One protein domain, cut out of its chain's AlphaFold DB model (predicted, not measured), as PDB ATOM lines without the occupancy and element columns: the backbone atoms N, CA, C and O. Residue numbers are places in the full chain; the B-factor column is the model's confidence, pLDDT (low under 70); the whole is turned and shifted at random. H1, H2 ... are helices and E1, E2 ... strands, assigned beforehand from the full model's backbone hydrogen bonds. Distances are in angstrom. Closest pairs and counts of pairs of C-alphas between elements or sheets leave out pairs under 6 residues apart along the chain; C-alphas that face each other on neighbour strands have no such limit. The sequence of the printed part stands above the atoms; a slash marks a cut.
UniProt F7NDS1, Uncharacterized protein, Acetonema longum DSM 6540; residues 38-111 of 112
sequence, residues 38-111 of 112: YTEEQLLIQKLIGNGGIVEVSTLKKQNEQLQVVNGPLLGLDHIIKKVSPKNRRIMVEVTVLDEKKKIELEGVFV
ATOM      1  N   TYR A  38      32.799 123.391  13.139       84.88
ATOM      2  CA  TYR A  38      31.697 122.603  12.595       84.88
ATOM      3  C   TYR A  38      31.176 121.590  13.620       84.88
ATOM      4  O   TYR A  38      31.888 121.183  14.534       84.88
ATOM      5  N   THR A  39      29.924 121.146  13.473       84.62
ATOM      6  CA  THR A  39      29.286 120.209  14.417       84.62
ATOM      7  C   THR A  39      30.105 118.934  14.631       84.62
ATOM      8  O   THR A  39      30.218 118.460  15.757       84.62
ATOM      9  N   GLU A  40      30.725 118.401  13.580       82.38
ATOM     10  CA  GLU A  40      31.579 117.211  13.666       82.38
ATOM     11  C   GLU A  40      32.828 117.459  14.525       82.38
ATOM     12  O   GLU A  40      33.147 116.658  15.408       82.38
ATOM     13  N   GLU A  41      33.490 118.605  14.335       81.94
ATOM     14  CA  GLU A  41      34.627 119.024  15.160       81.94
ATOM     15  C   GLU A  41      34.198 119.256  16.613       81.94
ATOM     16  O   GLU A  41      34.894 118.829  17.533       81.94
ATOM     17  N   GLN A  42      33.030 119.868  16.845       84.62
ATOM     18  CA  GLN A  42      32.490 120.072  18.192       84.62
ATOM     19  C   GLN A  42      32.261 118.742  18.912       84.62
ATOM     20  O   GLN A  42      32.668 118.599  20.064       84.62
ATOM     21  N   LEU A  43      31.646 117.763  18.243       83.12
ATOM     22  CA  LEU A  43      31.397 116.435  18.809       83.12
ATOM     23  C   LEU A  43      32.703 115.710  19.143       83.12
ATOM     24  O   LEU A  43      32.818 115.109  20.211       83.12
ATOM     25  N   LEU A  44      33.701 115.791  18.258       82.12
ATOM     26  CA  LEU A  44      35.027 115.231  18.512       82.12
ATOM     27  C   LEU A  44      35.684 115.891  19.730       82.12
ATOM     28  O   LEU A  44      36.137 115.198  20.638       82.12
ATOM     29  N   ILE A  45      35.699 117.223  19.777       82.44
ATOM     30  CA  ILE A  45      36.269 117.991  20.888       82.44
ATOM     31  C   ILE A  45      35.570 117.638  22.207       82.44
ATOM     32  O   ILE A  45      36.244 117.395  23.206       82.44
ATOM     33  N   GLN A  46      34.238 117.554  22.215       81.44
ATOM     34  CA  GLN A  46      33.460 117.183  23.400       81.44
ATOM     35  C   GLN A  46      33.796 115.773  23.890       81.44
ATOM     36  O   GLN A  46      34.020 115.586  25.085       81.44
ATOM     37  N   LYS A  47      33.902 114.792  22.981       79.75
ATOM     38  CA  LYS A  47      34.350 113.439  23.337       79.75
ATOM     39  C   LYS A  47      35.734 113.463  23.986       79.75
ATOM     40  O   LYS A  47      35.936 112.801  24.994       79.75
ATOM     41  N   LEU A  48      36.672 114.240  23.440       78.12
ATOM     42  CA  LEU A  48      38.060 114.285  23.914       78.12
ATOM     43  C   LEU A  48      38.249 115.026  25.246       78.12
ATOM     44  O   LEU A  48      39.119 114.647  26.025       78.12
ATOM     45  N   ILE A  49      37.463 116.070  25.517       76.69
ATOM     46  CA  ILE A  49      37.510 116.810  26.792       76.69
ATOM     47  C   ILE A  49      36.854 116.004  27.926       76.69
ATOM     48  O   ILE A  49      37.163 116.223  29.100       76.69
ATOM     49  N   GLY A  50      35.982 115.054  27.574       66.12
ATOM     50  CA  GLY A  50      35.158 114.319  28.523       66.12
ATOM     51  C   GLY A  50      34.088 115.205  29.162       66.12
ATOM     52  O   GLY A  50      33.963 116.397  28.866       66.12
ATOM     53  N   ASN A  51      33.280 114.627  30.047       66.38
ATOM     54  CA  ASN A  51      32.223 115.369  30.729       66.38
ATOM     55  C   ASN A  51      32.763 115.962  32.043       66.38
ATOM     56  O   ASN A  51      33.353 115.253  32.854       66.38
ATOM     57  N   GLY A  52      32.604 117.271  32.257       65.56
ATOM     58  CA  GLY A  52      33.080 117.937  33.481       65.56
ATOM     59  C   GLY A  52      34.608 118.052  33.630       65.56
ATOM     60  O   GLY A  52      35.086 118.283  34.737       65.56
ATOM     61  N   GLY A  53      35.378 117.907  32.544       60.38
ATOM     62  CA  GLY A  53      36.840 118.079  32.538       60.38
ATOM     63  C   GLY A  53      37.649 116.840  32.937       60.38
ATOM     64  O   GLY A  53      38.872 116.924  33.053       60.38
ATOM     65  N   ILE A  54      36.990 115.696  33.134       64.44
ATOM     66  CA  ILE A  54      37.657 114.409  33.335       64.44
ATOM     67  C   ILE A  54      37.803 113.735  31.973       64.44
ATOM     68  O   ILE A  54      36.817 113.305  31.376       64.44
ATOM     69  N   VAL A  55      39.042 113.620  31.494       71.12
ATOM     70  CA  VAL A  55      39.346 112.850  30.284       71.12
ATOM     71  C   VAL A  55      39.297 111.367  30.635       71.12
ATOM     72  O   VAL A  55      40.145 110.857  31.369       71.12
ATOM     73  N   GLU A  56      38.283 110.675  30.128       79.81
ATOM     74  CA  GLU A  56      38.124 109.236  30.320       79.81
ATOM     75  C   GLU A  56      39.166 108.435  29.524       79.81
ATOM     76  O   GLU A  56      39.668 108.855  28.480       79.81
ATOM     77  N   VAL A  57      39.489 107.238  30.010       88.25
ATOM     78  CA  VAL A  57      40.443 106.343  29.346       88.25
ATOM     79  C   VAL A  57      39.730 105.527  28.272       88.25
ATOM     80  O   VAL A  57      38.692 104.917  28.528       88.25
ATOM     81  N   SER A  58      40.305 105.464  27.068       91.50
ATOM     82  CA  SER A  58      39.763 104.605  26.010       91.50
ATOM     83  C   SER A  58      40.171 103.151  26.208       91.50
ATOM     84  O   SER A  58      41.317 102.835  26.532       91.50
ATOM     85  N   THR A  59      39.231 102.243  25.978       93.88
ATOM     86  CA  THR A  59      39.453 100.807  26.133       93.88
ATOM     87  C   THR A  59      39.506 100.144  24.765       93.88
ATOM     88  O   THR A  59      38.640 100.380  23.924       93.88
ATOM     89  N   LEU A  60      40.523  99.318  24.539       93.06
ATOM     90  CA  LEU A  60      40.836  98.707  23.253       93.06
ATOM     91  C   LEU A  60      40.737  97.190  23.329       93.06
ATOM     92  O   LEU A  60      41.216  96.579  24.282       93.06
ATOM     93  N   LYS A  61      40.208  96.571  22.278       91.94
ATOM     94  CA  LYS A  61      40.232  95.125  22.075       91.94
ATOM     95  C   LYS A  61      40.838  94.812  20.713       91.94
ATOM     96  O   LYS A  61      40.594  95.521  19.740       91.94
ATOM     97  N   LYS A  62      41.635  93.746  20.635       86.81
ATOM     98  CA  LYS A  62      42.131  93.222  19.359       86.81
ATOM     99  C   LYS A  62      41.213  92.082  18.918       86.81
ATOM    100  O   LYS A  62      41.134  91.073  19.611       86.81
ATOM    101  N   GLN A  63      40.517  92.239  17.795       83.88
ATOM    102  CA  GLN A  63      39.692  91.192  17.183       83.88
ATOM    103  C   GLN A  63      40.164  90.959  15.750       83.88
ATOM    104  O   GLN A  63      40.257  91.908  14.983       83.88
ATOM    105  N   ASN A  64      40.458  89.707  15.384       80.81
ATOM    106  CA  ASN A  64      40.846  89.325  14.016       80.81
ATOM    107  C   ASN A  64      41.945  90.224  13.420       80.81
ATOM    108  O   ASN A  64      41.823  90.733  12.312       80.81
ATOM    109  N   GLU A  65      42.992  90.472  14.211       79.38
ATOM    110  CA  GLU A  65      44.115  91.375  13.900       79.38
ATOM    111  C   GLU A  65      43.791  92.874  13.806       79.38
ATOM    112  O   GLU A  65      44.715  93.688  13.808       79.38
ATOM    113  N   GLN A  66      42.515  93.255  13.847       83.12
ATOM    114  CA  GLN A  66      42.067  94.642  13.865       83.12
ATOM    115  C   GLN A  66      41.945  95.169  15.299       83.12
ATOM    116  O   GLN A  66      41.590  94.453  16.240       83.12
ATOM    117  N   LEU A  67      42.289  96.443  15.469       87.00
ATOM    118  CA  LEU A  67      42.144  97.161  16.727       87.00
ATOM    119  C   LEU A  67      40.761  97.811  16.762       87.00
ATOM    120  O   LEU A  67      40.410  98.524  15.829       87.00
ATOM    121  N   GLN A  68      40.014  97.575  17.836       91.50
ATOM    122  CA  GLN A  68      38.687  98.139  18.040       91.50
ATOM    123  C   GLN A  68      38.624  98.859  19.387       91.50
ATOM    124  O   GLN A  68      38.988  98.293  20.423       91.50
ATOM    125  N   VAL A  69      38.143 100.095  19.393       92.44
ATOM    126  CA  VAL A  69      37.770 100.815  20.604       92.44
ATOM    127  C   VAL A  69      36.417 100.290  21.066       92.44
ATOM    128  O   VAL A  69      35.435 100.335  20.333       92.44
ATOM    129  N   VAL A  70      36.365  99.779  22.292       92.94
ATOM    130  CA  VAL A  70      35.145  99.200  22.876       92.94
ATOM    131  C   VAL A  70      34.476 100.126  23.887       92.94
ATOM    132  O   VAL A  70      33.284  99.982  24.137       92.94
ATOM    133  N   ASN A  71      35.216 101.079  24.461       90.56
ATOM    134  CA  ASN A  71      34.669 102.074  25.383       90.56
ATOM    135  C   ASN A  71      35.551 103.334  25.459       90.56
ATOM    136  O   ASN A  71      36.728 103.297  25.087       90.56
ATOM    137  N   GLY A  72      34.998 104.416  26.009       88.31
ATOM    138  CA  GLY A  72      35.680 105.679  26.278       88.31
ATOM    139  C   GLY A  72      35.609 106.683  25.120       88.31
ATOM    140  O   GLY A  72      34.850 106.494  24.163       88.31
ATOM    141  N   PRO A  73      36.401 107.767  25.177       86.88
ATOM    142  CA  PRO A  73      36.232 108.927  24.300       86.88
ATOM    143  C   PRO A  73      36.551 108.646  22.828       86.88
ATOM    144  O   PRO A  73      36.061 109.347  21.945       86.88
ATOM    145  N   LEU A  74      37.333 107.602  22.540       89.75
ATOM    146  CA  LEU A  74      37.646 107.188  21.172       89.75
ATOM    147  C   LEU A  74      36.625 106.210  20.570       89.75
ATOM    148  O   LEU A  74      36.852 105.706  19.471       89.75
ATOM    149  N   LEU A  75      35.512 105.913  21.247       89.19
ATOM    150  CA  LEU A  75      34.503 104.993  20.722       89.19
ATOM    151  C   LEU A  75      33.927 105.506  19.386       89.19
ATOM    152  O   LEU A  75      33.404 106.629  19.297       89.19
ATOM    153  N   GLY A  76      34.030 104.664  18.352       87.50
ATOM    154  CA  GLY A  76      33.654 104.979  16.969       87.50
ATOM    155  C   GLY A  76      34.676 105.835  16.209       87.50
ATOM    156  O   GLY A  76      34.387 106.307  15.112       87.50
ATOM    157  N   LEU A  77      35.860 106.066  16.786       88.00
ATOM    158  CA  LEU A  77      36.946 106.871  16.220       88.00
ATOM    159  C   LEU A  77      38.183 106.011  15.901       88.00
ATOM    160  O   LEU A  77      39.317 106.478  15.923       88.00
ATOM    161  N   ASP A  78      37.985 104.738  15.574       88.50
ATOM    162  CA  ASP A  78      39.063 103.785  15.283       88.50
ATOM    163  C   ASP A  78      39.948 104.239  14.110       88.50
ATOM    164  O   ASP A  78      41.166 104.065  14.115       88.50
ATOM    165  N   HIS A  79      39.338 104.896  13.121       88.44
ATOM    166  CA  HIS A  79      39.976 105.346  11.884       88.44
ATOM    167  C   HIS A  79      41.018 106.464  12.073       88.44
ATOM    168  O   HIS A  79      41.884 106.643  11.213       88.44
ATOM    169  N   ILE A  80      40.965 107.210  13.183       89.75
ATOM    170  CA  ILE A  80      41.959 108.253  13.495       89.75
ATOM    171  C   ILE A  80      43.150 107.722  14.302       89.75
ATOM    172  O   ILE A  80      44.144 108.434  14.463       89.75
ATOM    173  N   ILE A  81      43.095 106.478  14.793       91.38
ATOM    174  CA  ILE A  81      44.191 105.862  15.543       91.38
ATOM    175  C   ILE A  81      45.341 105.538  14.586       91.38
ATOM    176  O   ILE A  81      45.186 104.807  13.612       91.38
ATOM    177  N   LYS A  82      46.532 106.067  14.878       94.19
ATOM    178  CA  LYS A  82      47.747 105.827  14.080       94.19
ATOM    179  C   LYS A  82      48.674 104.805  14.709       94.19
ATOM    180  O   LYS A  82      49.361 104.074  14.003       94.19
ATOM    181  N   LYS A  83      48.746 104.789  16.038       92.62
ATOM    182  CA  LYS A  83      49.643 103.903  16.778       92.62
ATOM    183  C   LYS A  83      49.099 103.656  18.173       92.62
ATOM    184  O   LYS A  83      48.555 104.559  18.797       92.62
ATOM    185  N   VAL A  84      49.334 102.456  18.686       92.06
ATOM    186  CA  VAL A  84      49.060 102.124  20.084       92.06
ATOM    187  C   VAL A  84      50.328 101.579  20.733       92.06
ATOM    188  O   VAL A  84      51.030 100.756  20.151       92.06
ATOM    189  N   SER A  85      50.630 102.055  21.940       91.69
ATOM    190  CA  SER A  85      51.682 101.540  22.814       91.69
ATOM    191  C   SER A  85      51.035 100.873  24.033       91.69
ATOM    192  O   SER A  85      50.719 101.569  25.004       91.69
ATOM    193  N   PRO A  86      50.845  99.536  24.018       88.62
ATOM    194  CA  PRO A  86      50.275  98.810  25.153       88.62
ATOM    195  C   PRO A  86      51.100  99.008  26.431       88.62
ATOM    196  O   PRO A  86      50.544  99.242  27.498       88.62
ATOM    197  N   LYS A  87      52.436  98.992  26.303       89.75
ATOM    198  CA  LYS A  87      53.379  99.139  27.424       89.75
ATOM    199  C   LYS A  87      53.226 100.476  28.151       89.75
ATOM    200  O   LYS A  87      53.295 100.513  29.371       89.75
ATOM    201  N   ASN A  88      53.015 101.558  27.401       90.50
ATOM    202  CA  ASN A  88      52.926 102.904  27.969       90.50
ATOM    203  C   ASN A  88      51.479 103.344  28.212       90.50
ATOM    204  O   ASN A  88      51.267 104.467  28.658       90.50
ATOM    205  N   ARG A  89      50.490 102.495  27.887       92.19
ATOM    206  CA  ARG A  89      49.059 102.833  27.918       92.19
ATOM    207  C   ARG A  89      48.748 104.109  27.126       92.19
ATOM    208  O   ARG A  89      48.045 105.002  27.598       92.19
ATOM    209  N   ARG A  90      49.326 104.230  25.925       92.25
ATOM    210  CA  ARG A  90      49.158 105.403  25.051       92.25
ATOM    211  C   ARG A  90      48.583 105.025  23.696       92.25
ATOM    212  O   ARG A  90      49.024 104.057  23.076       92.25
ATOM    213  N   ILE A  91      47.650 105.841  23.228       92.31
ATOM    214  CA  ILE A  91      47.081 105.821  21.885       92.31
ATOM    215  C   ILE A  91      47.479 107.127  21.212       92.31
ATOM    216  O   ILE A  91      47.189 108.203  21.724       92.31
ATOM    217  N   MET A  92      48.135 107.034  20.063       93.19
ATOM    218  CA  MET A  92      48.392 108.183  19.208       93.19
ATOM    219  C   MET A  92      47.286 108.270  18.165       93.19
ATOM    220  O   MET A  92      47.124 107.352  17.352       93.19
ATOM    221  N   VAL A  93      46.563 109.381  18.175       91.50
ATOM    222  CA  VAL A  93      45.546 109.714  17.177       91.50
ATOM    223  C   VAL A  93      46.017 110.872  16.311       91.50
ATOM    224  O   VAL A  93      46.838 111.684  16.737       91.50
ATOM    225  N   GLU A  94      45.504 110.947  15.091       92.50
ATOM    226  CA  GLU A  94      45.657 112.107  14.215       92.50
ATOM    227  C   GLU A  94      44.286 112.722  13.975       92.50
ATOM    228  O   GLU A  94      43.402 112.074  13.422       92.50
ATOM    229  N   VAL A  95      44.123 113.969  14.393       86.44
ATOM    230  CA  VAL A  95      42.893 114.738  14.213       86.44
ATOM    231  C   VAL A  95      43.185 115.948  13.343       86.44
ATOM    232  O   VAL A  95      44.287 116.494  13.385       86.44
ATOM    233  N   THR A  96      42.203 116.374  12.563       82.19
ATOM    234  CA  THR A  96      42.271 117.651  11.852       82.19
ATOM    235  C   THR A  96      41.603 118.696  12.731       82.19
ATOM    236  O   THR A  96      40.473 118.493  13.163       82.19
ATOM    237  N   VAL A  97      42.317 119.770  13.046       76.19
ATOM    238  CA  VAL A  97      41.804 120.899  13.827       76.19
ATOM    239  C   VAL A  97      42.196 122.162  13.086       76.19
ATOM    240  O   VAL A  97      43.392 122.393  12.911       76.19
ATOM    241  N   LEU A  98      41.212 122.978  12.689       75.25
ATOM    242  CA  LEU A  98      41.449 124.215  11.929       75.25
ATOM    243  C   LEU A  98      42.257 123.949  10.648       75.25
ATOM    244  O   LEU A  98      43.276 124.587  10.405       75.25
ATOM    245  N   ASP A  99      41.845 122.930   9.891       75.19
ATOM    246  CA  ASP A  99      42.501 122.455   8.660       75.19
ATOM    247  C   ASP A  99      43.943 121.934   8.828       75.19
ATOM    248  O   ASP A  99      44.568 121.480   7.868       75.19
ATOM    249  N   GLU A 100      44.468 121.904  10.054       79.38
ATOM    250  CA  GLU A 100      45.786 121.362  10.364       79.38
ATOM    251  C   GLU A 100      45.688 119.957  10.960       79.38
ATOM    252  O   GLU A 100      44.959 119.705  11.922       79.38
ATOM    253  N   LYS A 101      46.497 119.026  10.443       87.19
ATOM    254  CA  LYS A 101      46.645 117.698  11.050       87.19
ATOM    255  C   LYS A 101      47.493 117.784  12.314       87.19
ATOM    256  O   LYS A 101      48.663 118.162  12.260       87.19
ATOM    257  N   LYS A 102      46.935 117.348  13.440       86.81
ATOM    258  CA  LYS A 102      47.615 117.284  14.737       86.81
ATOM    259  C   LYS A 102      47.643 115.863  15.271       86.81
ATOM    260  O   LYS A 102      46.640 115.152  15.254       86.81
ATOM    261  N   LYS A 103      48.811 115.461  15.776       90.31
ATOM    262  CA  LYS A 103      48.987 114.199  16.499       90.31
ATOM    263  C   LYS A 103      48.799 114.443  17.984       90.31
ATOM    264  O   LYS A 103      49.441 115.329  18.543       90.31
ATOM    265  N   ILE A 104      47.932 113.655  18.606       87.69
ATOM    266  CA  ILE A 104      47.603 113.765  20.027       87.69
ATOM    267  C   ILE A 104      47.828 112.400  20.670       87.69
ATOM    268  O   ILE A 104      47.427 111.374  20.118       87.69
ATOM    269  N   GLU A 105      48.484 112.389  21.827       89.38
ATOM    270  CA  GLU A 105      48.596 111.193  22.656       89.38
ATOM    271  C   GLU A 105      47.513 111.199  23.732       89.38
ATOM    272  O   GLU A 105      47.378 112.150  24.499       89.38
ATOM    273  N   LEU A 106      46.753 110.111  23.781       88.31
ATOM    274  CA  LEU A 106      45.674 109.873  24.727       88.31
ATOM    275  C   LEU A 106      45.966 108.603  25.517       88.31
ATOM    276  O   LEU A 106      46.744 107.745  25.088       88.31
ATOM    277  N   GLU A 107      45.349 108.466  26.686       89.81
ATOM    278  CA  GLU A 107      45.457 107.228  27.447       89.81
ATOM    279  C   GLU A 107      44.582 106.129  26.842       89.81
ATOM    280  O   GLU A 107      43.440 106.363  26.433       89.81
ATOM    281  N   GLY A 108      45.116 104.910  26.815       91.50
ATOM    282  CA  GLY A 108      44.342 103.749  26.416       91.50
ATOM    283  C   GLY A 108      44.844 102.441  26.989       91.50
ATOM    284  O   GLY A 108      46.046 102.250  27.185       91.50
ATOM    285  N   VAL A 109      43.908 101.532  27.250       93.06
ATOM    286  CA  VAL A 109      44.169 100.244  27.901       93.06
ATOM    287  C   VAL A 109      43.592  99.118  27.059       93.06
ATOM    288  O   VAL A 109      42.478  99.229  26.552       93.06
ATOM    289  N   PHE A 110      44.347  98.031  26.913       90.00
ATOM    290  CA  PHE A 110      43.838  96.817  26.287       90.00
ATOM    291  C   PHE A 110      43.047  95.993  27.291       90.00
ATOM    292  O   PHE A 110      43.538  95.714  28.385       90.00
ATOM    293  N   VAL A 111      41.856  95.569  26.889       88.69
ATOM    294  CA  VAL A 111      41.084  94.543  27.587       88.69
ATOM    295  C   VAL A 111      41.153  93.234  26.825       88.69
ATOM    296  O   VAL A 111      41.322  93.211  25.602       88.69
TER     297      VAL A 111
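AT A GLANCE: This is residues 38 to 111 of the 112 residues of an uncharacterized protein of Acetonema longum DSM 6540 (UniProt F7NDS1). One strongly twisted sheet of five strands is curled like part of a barrel and left open between its edge strands E2 and E3, with the single helix H1 grazing it. The meander E3 E4 E5, each strand the antiparallel neighbour of the one before, makes one part of the sheet; the long strand E5 bends and joins it to the hairpin of E1 and E2. The printed part has 74 residues, with one named helix and five named strands in the order H1 E1 E2 E3 E4 E5; the sheet runs E2 E1 E5 E4 E3, is mixed, and the class is mixed, helices and strands. The whole is compact, with a radius of gyration of the C-alphas of 12.1 A, and rounded, spanning 34 by 26 by 20 A.

HOW THE PARTS SIT: H1, residues 39 to 49, is on the sheet but only grazes it, with its residues 41 to 48. Every O i to N i+4 pair in H1 is within hydrogen-bond range. E1, residues 58 to 63, and E2, residues 66 to 71, form an antiparallel hairpin, with N 61 and O 68 2.8 A apart. E2 and E3, residues 81 to 85, are the edge strands and are apart. E3 and E4, residues 90 to 97, form a hairpin, with N 92 and O 83 2.8 A apart. The closest C-alphas of H1 and E4, those of Glu 41 and Val 97, are 7.5 A apart. E4 and E5, residues 100 to 110, form another hairpin, with N 95 and O 102 2.9 A apart. E5 bends by 58 degrees at residue 107, and its pairing is staggered: residues 100 to 107 pair with E4 and residues 108 to 110 with E1. E5 is parallel to E1, with N 60 and O 109 2.8 A apart. E1 and E4 are only just apart, their closest C-alphas at 8.5 A.

IN THESE COORDINATES: H1 begins at C-alpha 39, (29.286, 120.209, 14.417), and is 15.2 A long from first to last C-alpha. E1 measures 16.1 A, E2 15.6 A and E3 11.3 A in the same way. E4 is 20.5 A long, and C-alpha 97 is at (41.804, 120.899, 13.827). E5, the longest strand with 11 residues, measures 29.3 A and ends at C-alpha 110, (43.838, 96.817, 26.287).

THE WHOLE: The two C-alphas farthest apart, those of Gly 52 and Asn 64, are 35.5 A apart. The printed part, residues 38 to 111, has no cut. No link is long: those from H1 to E1 and from E2 to E3 are short, and the other three are tight. The mean pLDDT of the printed part is 85.4, and residues 50 to 54 are under 70.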